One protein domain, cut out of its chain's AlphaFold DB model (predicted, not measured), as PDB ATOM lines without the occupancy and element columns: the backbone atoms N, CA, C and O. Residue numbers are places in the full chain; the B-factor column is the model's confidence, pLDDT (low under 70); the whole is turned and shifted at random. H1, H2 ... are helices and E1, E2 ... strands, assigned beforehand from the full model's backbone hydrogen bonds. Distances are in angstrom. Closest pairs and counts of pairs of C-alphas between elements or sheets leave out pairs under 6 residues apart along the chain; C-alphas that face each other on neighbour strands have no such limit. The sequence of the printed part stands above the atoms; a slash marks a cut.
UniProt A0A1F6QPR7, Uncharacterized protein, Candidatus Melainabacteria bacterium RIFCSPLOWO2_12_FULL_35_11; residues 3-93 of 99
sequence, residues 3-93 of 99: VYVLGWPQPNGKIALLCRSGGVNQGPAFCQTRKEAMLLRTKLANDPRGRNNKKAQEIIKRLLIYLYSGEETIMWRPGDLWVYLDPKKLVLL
ATOM      1  N   VAL A   3     183.969 290.954 227.309       93.25
ATOM      2  CA  VAL A   3     183.684 291.402 225.936       93.25
ATOM      3  C   VAL A   3     184.821 292.269 225.417       93.25
ATOM      4  O   VAL A   3     185.574 292.867 226.182       93.25
ATOM      5  N   TYR A   4     184.953 292.346 224.102       94.75
ATOM      6  CA  TYR A   4     185.966 293.144 223.425       94.75
ATOM      7  C   TYR A   4     185.361 294.472 222.982       94.75
ATOM      8  O   TYR A   4     184.228 294.518 222.502       94.75
ATOM      9  N   VAL A   5     186.120 295.553 223.129       94.69
ATOM     10  CA  VAL A   5     185.695 296.908 222.757       94.69
ATOM     11  C   VAL A   5     186.812 297.639 222.023       94.69
ATOM     12  O   VAL A   5     187.996 297.357 222.219       94.69
ATOM     13  N   LEU A   6     186.429 298.595 221.179       95.88
ATOM     14  CA  LEU A   6     187.355 299.535 220.554       95.88
ATOM     15  C   LEU A   6     187.448 300.795 221.408       95.88
ATOM     16  O   LEU A   6     186.418 301.383 221.741       95.88
ATOM     17  N   GLY A   7     188.667 301.208 221.740       95.31
ATOM     18  CA  GLY A   7     188.913 302.354 222.603       95.31
ATOM     19  C   GLY A   7     190.040 303.262 222.121       95.31
ATOM     20  O   GLY A   7     190.930 302.842 221.382       95.31
ATOM     21  N   TRP A   8     190.008 304.513 222.574       94.19
ATOM     22  CA  TRP A   8     191.041 305.514 222.328       94.19
ATOM     23  C   TRP A   8     191.461 306.190 223.645       94.19
ATOM     24  O   TRP A   8     190.623 306.844 224.278       94.19
ATOM     25  N   PRO A   9     192.736 306.066 224.074       93.75
ATOM     26  CA  PRO A   9     193.251 306.795 225.230       93.75
ATOM     27  C   PRO A   9     193.087 308.306 225.079       93.75
ATOM     28  O   PRO A   9     193.418 308.869 224.037       93.75
ATOM     29  N   GLN A  10     192.584 308.958 226.124       93.81
ATOM     30  CA  GLN A  10     192.364 310.399 226.161       93.81
ATOM     31  C   GLN A  10     193.386 311.099 227.069       93.81
ATOM     32  O   GLN A  10     193.843 310.503 228.047       93.81
ATOM     33  N   PRO A  11     193.700 312.389 226.824       92.31
ATOM     34  CA  PRO A  11     194.611 313.161 227.678       92.31
ATOM     35  C   PRO A  11     194.172 313.261 229.145       92.31
ATOM     36  O   PRO A  11     195.004 313.426 230.027       92.31
ATOM     37  N   ASN A  12     192.870 313.130 229.420       92.19
ATOM     38  CA  ASN A  12     192.316 313.147 230.778       92.19
ATOM     39  C   ASN A  12     192.498 311.816 231.539       92.19
ATOM     40  O   ASN A  12     191.914 311.636 232.605       92.19
ATOM     41  N   GLY A  13     193.248 310.862 230.978       93.00
ATOM     42  CA  GLY A  13     193.518 309.564 231.590       93.00
ATOM     43  C   GLY A  13     192.381 308.547 231.473       93.00
ATOM     44  O   GLY A  13     192.528 307.434 231.967       93.00
ATOM     45  N   LYS A  14     191.261 308.882 230.818       94.75
ATOM     46  CA  LYS A  14     190.178 307.933 230.511       94.75
ATOM     47  C   LYS A  14     190.407 307.251 229.161       94.75
ATOM     48  O   LYS A  14     191.161 307.732 228.314       94.75
ATOM     49  N   ILE A  15     189.703 306.147 228.929       94.75
ATOM     50  CA  ILE A  15     189.585 305.515 227.612       94.75
ATOM     51  C   ILE A  15     188.205 305.837 227.043       94.75
ATOM     52  O   ILE A  15     187.193 305.507 227.659       94.75
ATOM     53  N   ALA A  16     188.164 306.463 225.867       95.12
ATOM     54  CA  ALA A  16     186.930 306.664 225.116       95.12
ATOM     55  C   ALA A  16     186.604 305.386 224.332       95.12
ATOM     56  O   ALA A  16     187.339 305.032 223.414       95.12
ATOM     57  N   LEU A  17     185.531 304.685 224.691       95.06
ATOM     58  CA  LEU A  17     185.038 303.509 223.982       95.06
ATOM     59  C   LEU A  17     184.048 303.896 222.895       95.06
ATOM     60  O   LEU A  17     183.145 304.700 223.123       95.06
ATOM     61  N   LEU A  18     184.194 303.269 221.733       95.31
ATOM     62  CA  LEU A  18     183.313 303.478 220.597       95.31
ATOM     63  C   LEU A  18     181.892 302.984 220.901       95.31
ATOM     64  O   LEU A  18     181.706 301.848 221.346       95.31
ATOM     65  N   CYS A  19     180.894 303.800 220.572       94.81
ATOM     66  CA  CYS A  19     179.485 303.441 220.652       94.81
ATOM     67  C   CYS A  19     178.822 303.336 219.274       94.81
ATOM     68  O   CYS A  19     179.213 303.971 218.294       94.81
ATOM     69  N   ARG A  20     177.774 302.519 219.214       91.25
ATOM     70  CA  ARG A  20     176.785 302.482 218.143       91.25
ATOM     71  C   ARG A  20     175.728 303.531 218.475       91.25
ATOM     72  O   ARG A  20     174.895 303.317 219.350       91.25
ATOM     73  N   SER A  21     175.754 304.655 217.770       85.56
ATOM     74  CA  SER A  21     174.816 305.762 217.998       85.56
ATOM     75  C   SER A  21     173.418 305.539 217.404       85.56
ATOM     76  O   SER A  21     172.534 306.362 217.612       85.56
ATOM     77  N   GLY A  22     173.188 304.437 216.678       82.25
ATOM     78  CA  GLY A  22     171.901 304.118 216.057       82.25
ATOM     79  C   GLY A  22     171.728 302.631 215.726       82.25
ATOM     80  O   GLY A  22     172.668 301.839 215.831       82.25
ATOM     81  N   GLY A  23     170.515 302.255 215.305       82.75
ATOM     82  CA  GLY A  23     170.123 300.868 215.022       82.75
ATOM     83  C   GLY A  23     169.600 300.112 216.252       82.75
ATOM     84  O   GLY A  23     169.329 300.711 217.286       82.75
ATOM     85  N   VAL A  24     169.452 298.789 216.123       77.69
ATOM     86  CA  VAL A  24     168.815 297.910 217.134       77.69
ATOM     87  C   VAL A  24     169.700 297.672 218.371       77.69
ATOM     88  O   VAL A  24     169.198 297.331 219.432       77.69
ATOM     89  N   ASN A  25     171.012 297.903 218.266       83.62
ATOM     90  CA  ASN A  25     171.992 297.619 219.322       83.62
ATOM     91  C   ASN A  25     172.809 298.872 219.661       83.62
ATOM     92  O   ASN A  25     174.003 298.917 219.357       83.62
ATOM     93  N   GLN A  26     172.154 299.901 220.203       90.56
ATOM     94  CA  GLN A  26     172.822 301.142 220.612       90.56
ATOM     95  C   GLN A  26     173.707 300.947 221.853       90.56
ATOM     96  O   GLN A  26     173.559 299.967 222.584       90.56
ATOM     97  N   GLY A  27     174.623 301.890 222.076       92.81
ATOM     98  CA  GLY A  27     175.558 301.876 223.204       92.81
ATOM     99  C   GLY A  27     176.940 301.341 222.829       92.81
ATOM    100  O   GLY A  27     177.286 301.340 221.643       92.81
ATOM    101  N   PRO A  28     177.764 300.909 223.800       93.81
ATOM    102  CA  PRO A  28     179.122 300.449 223.537       93.81
ATOM    103  C   PRO A  28     179.157 299.364 222.461       93.81
ATOM    104  O   PRO A  28     178.369 298.417 222.471       93.81
ATOM    105  N   ALA A  29     180.083 299.499 221.514       94.44
ATOM    106  CA  ALA A  29     180.233 298.571 220.404       94.44
ATOM    107  C   ALA A  29     180.911 297.269 220.866       94.44
ATOM    108  O   ALA A  29     182.065 297.003 220.531       94.44
ATOM    109  N   PHE A  30     180.186 296.468 221.648       93.56
ATOM    110  CA  PHE A  30     180.664 295.189 222.153       93.56
ATOM    111  C   PHE A  30     180.875 294.178 221.024       93.56
ATOM    112  O   PHE A  30     180.045 294.019 220.123       93.56
ATOM    113  N   CYS A  31     181.991 293.468 221.120       93.75
ATOM    114  CA  CYS A  31     182.362 292.339 220.287       93.75
ATOM    115  C   CYS A  31     182.574 291.119 221.187       93.75
ATOM    116  O   CYS A  31     183.169 291.229 222.258       93.75
ATOM    117  N   GLN A  32     182.101 289.952 220.762       93.94
ATOM    118  CA  GLN A  32     182.250 288.711 221.529       93.94
ATOM    119  C   GLN A  32     183.651 288.126 221.377       93.94
ATOM    120  O   GLN A  32     184.153 287.443 222.267       93.94
ATOM    121  N   THR A  33     184.317 288.430 220.262       93.81
ATOM    122  CA  THR A  33     185.671 287.958 219.980       93.81
ATOM    123  C   THR A  33     186.613 289.097 219.601       93.81
ATOM    124  O   THR A  33     186.213 290.117 219.033       93.81
ATOM    125  N   ARG A  34     187.916 288.895 219.832       93.31
ATOM    126  CA  ARG A  34     188.961 289.811 219.343       93.31
ATOM    127  C   ARG A  34     188.891 289.995 217.823       93.31
ATOM    128  O   ARG A  34     189.084 291.101 217.327       93.31
ATOM    129  N   LYS A  35     188.599 288.915 217.087       93.38
ATOM    130  CA  LYS A  35     188.476 288.928 215.621       93.38
ATOM    131  C   LYS A  35     187.343 289.848 215.164       93.38
ATOM    132  O   LYS A  35     187.541 290.618 214.231       93.38
ATOM    133  N   GLU A  36     186.194 289.821 215.836       95.19
ATOM    134  CA  GLU A  36     185.094 290.754 215.563       95.19
ATOM    135  C   GLU A  36     185.501 292.210 215.788       95.19
ATOM    136  O   GLU A  36     185.208 293.050 214.939       95.19
ATOM    137  N   ALA A  37     186.224 292.511 216.872       94.19
ATOM    138  CA  ALA A  37     186.709 293.866 217.135       94.19
ATOM    139  C   ALA A  37     187.682 294.346 216.042       94.19
ATOM    140  O   ALA A  37     187.567 295.475 215.558       94.19
ATOM    141  N   MET A  38     188.593 293.475 215.584       93.00
ATOM    142  CA  MET A  38     189.484 293.771 214.454       93.00
ATOM    143  C   MET A  38     188.701 294.038 213.164       93.00
ATOM    144  O   MET A  38     188.955 295.031 212.485       93.00
ATOM    145  N   LEU A  39     187.732 293.178 212.833       94.00
ATOM    146  CA  LEU A  39     186.889 293.335 211.647       94.00
ATOM    147  C   LEU A  39     186.062 294.621 211.707       94.00
ATOM    148  O   LEU A  39     185.953 295.321 210.702       94.00
ATOM    149  N   LEU A  40     185.520 294.959 212.879       93.50
ATOM    150  CA  LEU A  40     184.784 296.198 213.094       93.50
ATOM    151  C   LEU A  40     185.678 297.418 212.852       93.50
ATOM    152  O   LEU A  40     185.285 298.301 212.090       93.50
ATOM    153  N   ARG A  41     186.889 297.448 213.424       92.19
ATOM    154  CA  ARG A  41     187.857 298.531 213.192       92.19
ATOM    155  C   ARG A  41     188.170 298.685 211.704       92.19
ATOM    156  O   ARG A  41     188.074 299.789 211.176       92.19
ATOM    157  N   THR A  42     188.477 297.584 211.017       91.38
ATOM    158  CA  THR A  42     188.763 297.589 209.574       91.38
ATOM    159  C   THR A  42     187.568 298.071 208.757       91.38
ATOM    160  O   THR A  42     187.734 298.874 207.841       91.38
ATOM    161  N   LYS A  43     186.350 297.628 209.087       91.38
ATOM    162  CA  LYS A  43     185.126 298.058 208.401       91.38
ATOM    163  C   LYS A  43     184.896 299.560 208.557       91.38
ATOM    164  O   LYS A  43     184.594 300.226 207.575       91.38
ATOM    165  N   LEU A  44     185.069 300.088 209.767       89.69
ATOM    166  CA  LEU A  44     184.895 301.512 210.056       89.69
ATOM    167  C   LEU A  44     185.978 302.371 209.392       89.69
ATOM    168  O   LEU A  44     185.668 303.430 208.852       89.69
ATOM    169  N   ALA A  45     187.233 301.914 209.385       88.31
ATOM    170  CA  ALA A  45     188.341 302.631 208.752       88.31
ATOM    171  C   ALA A  45     188.144 302.782 207.233       88.31
ATOM    172  O   ALA A  45     188.594 303.764 206.646       88.31
ATOM    173  N   ASN A  46     187.444 301.824 206.620       87.75
ATOM    174  CA  ASN A  46     187.143 301.788 205.191       87.75
ATOM    175  C   ASN A  46     185.717 302.257 204.850       87.75
ATOM    176  O   ASN A  46     185.305 302.149 203.694       87.75
ATOM    177  N   ASP A  47     184.950 302.769 205.820       86.81
ATOM    178  CA  ASP A  47     183.571 303.190 205.575       86.81
ATOM    179  C   ASP A  47     183.548 304.375 204.585       86.81
ATOM    180  O   ASP A  47     184.154 305.423 204.856       86.81
ATOM    181  N   PRO A  48     182.855 304.254 203.434       83.31
ATOM    182  CA  PRO A  48     182.817 305.301 202.419       83.31
ATOM    183  C   PRO A  48     182.196 306.603 202.934       83.31
ATOM    184  O   PRO A  48     182.579 307.676 202.468       83.31
ATOM    185  N   ARG A  49     181.308 306.540 203.937       80.62
ATOM    186  CA  ARG A  49     180.713 307.724 204.577       80.62
ATOM    187  C   ARG A  49     181.758 308.547 205.333       80.62
ATOM    188  O   ARG A  49     181.611 309.756 205.470       80.62
ATOM    189  N   GLY A  50     182.835 307.905 205.786       74.25
ATOM    190  CA  GLY A  50     183.960 308.549 206.461       74.25
ATOM    191  C   GLY A  50     184.944 309.256 205.523       74.25
ATOM    192  O   GLY A  50     185.785 310.002 206.016       74.25
ATOM    193  N   ARG A  51     184.847 309.080 204.191       76.44
ATOM    194  CA  ARG A  51     185.822 309.643 203.225       76.44
ATOM    195  C   ARG A  51     185.962 311.161 203.312       76.44
ATOM    196  O   ARG A  51     187.058 311.683 203.137       76.44
ATOM    197  N   ASN A  52     184.872 311.858 203.623       80.62
ATOM    198  CA  ASN A  52     184.865 313.318 203.732       80.62
ATOM    199  C   ASN A  52     185.365 313.817 205.100       80.62
ATOM    200  O   ASN A  52     185.605 315.009 205.266       80.62
ATOM    201  N   ASN A  53     185.565 312.924 206.076       84.44
ATOM    202  CA  ASN A  53     186.053 313.260 207.411       84.44
ATOM    203  C   ASN A  53     187.369 312.525 207.709       84.44
ATOM    204  O   ASN A  53     187.416 311.542 208.453       84.44
ATOM    205  N   LYS A  54     188.463 313.051 207.138       82.88
ATOM    206  CA  LYS A  54     189.822 312.507 207.313       82.88
ATOM    207  C   LYS A  54     190.209 312.370 208.789       82.88
ATOM    208  O   LYS A  54     190.817 311.377 209.170       82.88
ATOM    209  N   LYS A  55     189.811 313.323 209.640       84.06
ATOM    210  CA  LYS A  55     190.106 313.287 211.080       84.06
ATOM    211  C   LYS A  55     189.429 312.100 211.770       84.06
ATOM    212  O   LYS A  55     190.073 311.412 212.555       84.06
ATOM    213  N   ALA A  56     188.161 311.833 211.456       81.88
ATOM    214  CA  ALA A  56     187.454 310.671 211.989       81.88
ATOM    215  C   ALA A  56     188.090 309.354 211.517       81.88
ATOM    216  O   ALA A  56     188.278 308.454 212.332       81.88
ATOM    217  N   GLN A  57     188.488 309.255 210.244       84.12
ATOM    218  CA  GLN A  57     189.201 308.074 209.743       84.12
ATOM    219  C   GLN A  57     190.518 307.828 210.483       84.12
ATOM    220  O   GLN A  57     190.794 306.693 210.866       84.12
ATOM    221  N   GLU A  58     191.313 308.871 210.726       85.50
ATOM    222  CA  GLU A  58     192.573 308.738 211.463       85.50
ATOM    223  C   GLU A  58     192.357 308.299 212.916       85.50
ATOM    224  O   GLU A  58     193.103 307.456 213.414       85.50
ATOM    225  N   ILE A  59     191.306 308.791 213.581       86.06
ATOM    226  CA  ILE A  59     190.927 308.310 214.920       86.06
ATOM    227  C   ILE A  59     190.550 306.826 214.862       86.06
ATOM    228  O   ILE A  59     191.065 306.038 215.649       86.06
ATOM    229  N   ILE A  60     189.704 306.424 213.908       87.44
ATOM    230  CA  ILE A  60     189.241 305.037 213.769       87.44
ATOM    231  C   ILE A  60     190.409 304.074 213.513       87.44
ATOM    232  O   ILE A  60     190.466 303.007 214.124       87.44
ATOM    233  N   LYS A  61     191.367 304.446 212.653       86.44
ATOM    234  CA  LYS A  61     192.566 303.633 212.378       86.44
ATOM    235  C   LYS A  61     193.442 303.432 213.616       86.44
ATOM    236  O   LYS A  61     194.114 302.411 213.719       86.44
ATOM    237  N   ARG A  62     193.429 304.390 214.546       89.69
ATOM    238  CA  ARG A  62     194.201 304.365 215.797       89.69
ATOM    239  C   ARG A  62     193.450 303.726 216.967       89.69
ATOM    240  O   ARG A  62     194.005 303.667 218.062       89.69
ATOM    241  N   LEU A  63     192.211 303.269 216.765       93.69
ATOM    242  CA  LEU A  63     191.464 302.581 217.813       93.69
ATOM    243  C   LEU A  63     192.180 301.306 218.228       93.69
ATOM    244  O   LEU A  63     192.540 300.489 217.382       93.69
ATOM    245  N   LEU A  64     192.323 301.135 219.536       94.94
ATOM    246  CA  LEU A  64     192.933 299.970 220.153       94.94
ATOM    247  C   LEU A  64     191.859 298.990 220.618       94.94
ATOM    248  O   LEU A  64     190.736 299.386 220.937       94.94
ATOM    249  N   ILE A  65     192.210 297.708 220.678       95.38
ATOM    250  CA  ILE A  65     191.311 296.667 221.187       95.38
ATOM    251  C   ILE A  65     191.573 296.443 222.675       95.38
ATOM    252  O   ILE A  65     192.685 296.093 223.074       95.38
ATOM    253  N   TYR A  66     190.522 296.574 223.478       94.94
ATOM    254  CA  TYR A  66     190.541 296.281 224.907       94.94
ATOM    255  C   TYR A  66     189.622 295.105 225.234       94.94
ATOM    256  O   TYR A  66     188.577 294.927 224.603       94.94
ATOM    257  N   LEU A  67     189.992 294.336 226.253       94.50
ATOM    258  CA  LEU A  67     189.090 293.437 226.957       94.50
ATOM    259  C   LEU A  67     188.422 294.210 228.090       94.50
ATOM    260  O   LEU A  67     189.100 294.752 228.963       94.50
ATOM    261  N   TYR A  68     187.097 294.240 228.076       92.94
ATOM    262  CA  TYR A  68     186.277 294.716 229.172       92.94
ATOM    263  C   TYR A  68     185.763 293.509 229.956       92.94
ATOM    264  O   TYR A  68     184.896 292.763 229.491       92.94
ATOM    265  N   SER A  69     186.314 293.313 231.149       81.56
ATOM    266  CA  SER A  69     185.823 292.331 232.118       81.56
ATOM    267  C   SER A  69     184.761 293.018 232.972       81.56
ATOM    268  O   SER A  69     185.016 293.452 234.089       81.56
ATOM    269  N   GLY A  70     183.597 293.239 232.365       67.38
ATOM    270  CA  GLY A  70     182.521 294.020 232.957       67.38
ATOM    271  C   GLY A  70     181.719 293.237 233.979       67.38
ATOM    272  O   GLY A  70     180.860 292.444 233.601       67.38
ATOM    273  N   GLU A  71     181.968 293.499 235.257       67.56
ATOM    274  CA  GLU A  71     180.996 293.235 236.325       67.56
ATOM    275  C   GLU A  71     180.009 294.408 236.476       67.56
ATOM    276  O   GLU A  71     178.861 294.209 236.858       67.56
ATOM    277  N   GLU A  72     180.417 295.622 236.088       72.50
ATOM    278  CA  GLU A  72     179.593 296.832 236.162       72.50
ATOM    279  C   GLU A  72     178.932 297.196 234.820       72.50
ATOM    280  O   GLU A  72     179.478 296.979 233.731       72.50
ATOM    281  N   THR A  73     177.755 297.817 234.891       81.38
ATOM    282  CA  THR A  73     177.066 298.375 233.723       81.38
ATOM    283  C   THR A  73     177.759 299.653 233.247       81.38
ATOM    284  O   THR A  73     177.967 300.590 234.016       81.38
ATOM    285  N   ILE A  74     178.094 299.722 231.956       88.00
ATOM    286  CA  ILE A  74     178.580 300.961 231.337       88.00
ATOM    287  C   ILE A  74     177.386 301.893 231.132       88.00
ATOM    288  O   ILE A  74     176.442 301.536 230.431       88.00
ATOM    289  N   MET A  75     177.439 303.090 231.713       89.31
ATOM    290  CA  MET A  75     176.414 304.119 231.525       89.31
ATOM    291  C   MET A  75     176.607 304.828 230.180       89.31
ATOM    292  O   MET A  75     177.704 305.298 229.878       89.31
ATOM    293  N   TRP A  76     175.539 304.921 229.388       92.50
ATOM    294  CA  TRP A  76     175.513 305.585 228.080       92.50
ATOM    295  C   TRP A  76     174.111 306.116 227.770       92.50
ATOM    296  O   TRP A  76     173.136 305.722 228.416       92.50
ATOM    297  N   ARG A  77     174.003 307.020 226.794       90.44
ATOM    298  CA  ARG A  77     172.739 307.601 226.325       90.44
ATOM    299  C   ARG A  77     172.546 307.377 224.822       90.44
ATOM    300  O   ARG A  77     173.529 307.331 224.079       90.44
ATOM    301  N   PRO A  78     171.294 307.254 224.344       90.12
ATOM    302  CA  PRO A  78     171.009 307.209 222.915       90.12
ATOM    303  C   PRO A  78     171.681 308.365 222.167       90.12
ATOM    304  O   PRO A  78     171.573 309.520 222.572       90.12
ATOM    305  N   GLY A  79     172.380 308.040 221.079       88.94
ATOM    306  CA  GLY A  79     173.138 309.005 220.278       88.94
ATOM    307  C   GLY A  79     174.599 309.205 220.695       88.94
ATOM    308  O   GLY A  79     175.353 309.783 219.909       88.94
ATOM    309  N   ASP A  80     175.036 308.688 221.849       92.19
ATOM    310  CA  ASP A  80     176.444 308.756 222.249       92.19
ATOM    311  C   ASP A  80     177.339 308.067 221.207       92.19
ATOM    312  O   ASP A  80     177.093 306.940 220.768       92.19
ATOM    313  N   LEU A  81     178.409 308.759 220.811       91.44
ATOM    314  CA  LEU A  81     179.466 308.214 219.949       91.44
ATOM    315  C   LEU A  81     180.596 307.587 220.770       91.44
ATOM    316  O   LEU A  81     181.263 306.663 220.300       91.44
ATOM    317  N   TRP A  82     180.793 308.092 221.988       94.12
ATOM    318  CA  TRP A  82     181.851 307.689 222.902       94.12
ATOM    319  C   TRP A  82     181.315 307.584 224.322       94.12
ATOM    320  O   TRP A  82     180.544 308.435 224.758       94.12
ATOM    321  N   VAL A  83     181.800 306.595 225.060       94.50
ATOM    322  CA  VAL A  83     181.647 306.511 226.519       94.50
ATOM    323  C   VAL A  83     183.027 306.451 227.148       94.50
ATOM    324  O   VAL A  83     183.950 305.895 226.562       94.50
ATOM    325  N   TYR A  84     183.198 307.025 228.331       93.94
ATOM    326  CA  TYR A  84     184.520 307.188 228.934       93.94
ATOM    327  C   TYR A  84     184.656 306.286 230.152       93.94
ATOM    328  O   TYR A  84     183.878 306.401 231.097       93.94
ATOM    329  N   LEU A  85     185.657 305.407 230.144       92.81
ATOM    330  CA  LEU A  85     185.942 304.498 231.251       92.81
ATOM    331  C   LEU A  85     187.328 304.724 231.844       92.81
ATOM    332  O   LEU A  85     188.249 305.202 231.180       92.81
ATOM    333  N   ASP A  86     187.477 304.326 233.104       91.94
ATOM    334  CA  ASP A  86     188.783 304.211 233.740       91.94
ATOM    335  C   ASP A  86     189.605 303.076 233.115       91.94
ATOM    336  O   ASP A  86     189.091 301.960 232.992       91.94
ATOM    337  N   PRO A  87     190.895 303.302 232.795       91.31
ATOM    338  CA  PRO A  87     191.763 302.273 232.224       91.31
ATOM    339  C   PRO A  87     191.864 301.017 233.091       91.31
ATOM    340  O   PRO A  87     192.026 299.929 232.560       91.31
ATOM    341  N   LYS A  88     191.706 301.143 234.416       90.25
ATOM    342  CA  LYS A  88     191.720 300.012 235.361       90.25
ATOM    343  C   LYS A  88     190.633 298.966 235.075       90.25
ATOM    344  O   LYS A  88     190.764 297.830 235.507       90.25
ATOM    345  N   LYS A  89     189.571 299.350 234.359       89.81
ATOM    346  CA  LYS A  89     188.459 298.470 233.965       89.81
ATOM    347  C   LYS A  89     188.718 297.738 232.643       89.81
ATOM    348  O   LYS A  89     187.853 297.004 232.168       89.81
ATOM    349  N   LEU A  90     189.863 297.982 232.008       92.00
ATOM    350  CA  LEU A  90     190.166 297.540 230.655       92.00
ATOM    351  C   LEU A  90     191.554 296.905 230.599       92.00
ATOM    352  O   LEU A  90     192.527 297.448 231.112       92.00
ATOM    353  N   VAL A  91     191.663 295.784 229.896       93.62
ATOM    354  CA  VAL A  91     192.960 295.184 229.570       93.62
ATOM    355  C   VAL A  91     193.254 295.479 228.108       93.62
ATOM    356  O   VAL A  91     192.520 295.039 227.225       93.62
ATOM    357  N   LEU A  92     194.310 296.241 227.832       93.44
ATOM    358  CA  LEU A  92     194.756 296.483 226.460       93.44
ATOM    359  C   LEU A  92     195.278 295.174 225.852       93.44
ATOM    360  O   LEU A  92     196.164 294.540 226.416       93.44
ATOM    361  N   LEU A  93     194.743 294.782 224.693       90.38
ATOM    362  CA  LEU A  93     195.110 293.531 224.014       90.38
ATOM    363  C   LEU A  93     196.038 293.730 222.814       90.38
ATOM    364  O   LEU A  93     196.460 292.759 222.180       90.38
TER     365      LEU A  93
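AT A GLANCE: This is residues 3 to 93 of the 99 residues of an uncharacterized protein of Candidatus Melainabacteria bacterium RIFCSPLOWO2_12_FULL_35_11 (UniProt A0A1F6QPR7). What would one see first? A strongly twisted, curved sheet of five strands, open between its edges E4 and E5, has the helix H1 packed over one face, and short H2 and returning H3 make a helical end beside it. What is it made of? The 91 printed residues have three named helices and five named strands, E1 E2 H1 H2 H3 E3 E4 E5, a mixed class; the sheet, E4 - E2 - E1 - E3 - E5, is all antiparallel. The whole is compact, radius of gyration of the C-alphas 12.6 A, and spans 37 by 28 by 27 A.

HOW THE PARTS SIT: Which strands pair? E1, residues 3 to 9, is antiparallel to E3, residues 64 to 69, with N 5 and O 66 at 2.9 A, and forms a hairpin with E2, residues 15 to 20, with N 8 and O 16 at 2.8 A. Edge strand E4, residues 82 to 85, neighbours E2, with N 17 and O 83 at 2.7 A; edge strand E5, residues 90 to 92, neighbours E3, with N 67 and O 91 at 2.8 A. Where are the helices? H1, residues 34 to 45, is on the sheet at a height of 9.2 A, in two layers, a helix on one face of a sheet; its closest C-alphas to E1 are Arg 34 and Tyr 4, 6.1 A. With residues 41 to 45 alone it touches H3, residues 54 to 61, opposite ways at a shallow tilt of 11 degrees, closest C-alphas Ala 45 and Gln 57, 5.6 A. H2, residues 48 to 52, only just touches H3, only at the corner, with 3 pairs of C-alphas within 8 A, closest Gly 50 and Gln 57, 6.2 A. Are the helix backbones complete? Every O i to N i+4 pair is within hydrogen-bond range in H1 and H3; H2 has 0 of 1, and 1 of 2 O i to N i+3 pairs.

IN THESE COORDINATES: Where does E1 begin? At C-alpha 3, (183.684, 291.402, 225.936); it is 18.1 A long, H1 16.6 A. Where does E5 end? At C-alpha 92, (194.756, 296.483, 226.460).

THE WHOLE: How large is it? The C-alphas farthest apart, Asn 52 and Glu 71, are 38.5 A apart. Is it unbroken and sure? The printed part has no cut; the links E2 to H1 and E3 to E4 are long, and residues 70 to 71 have pLDDT under 70.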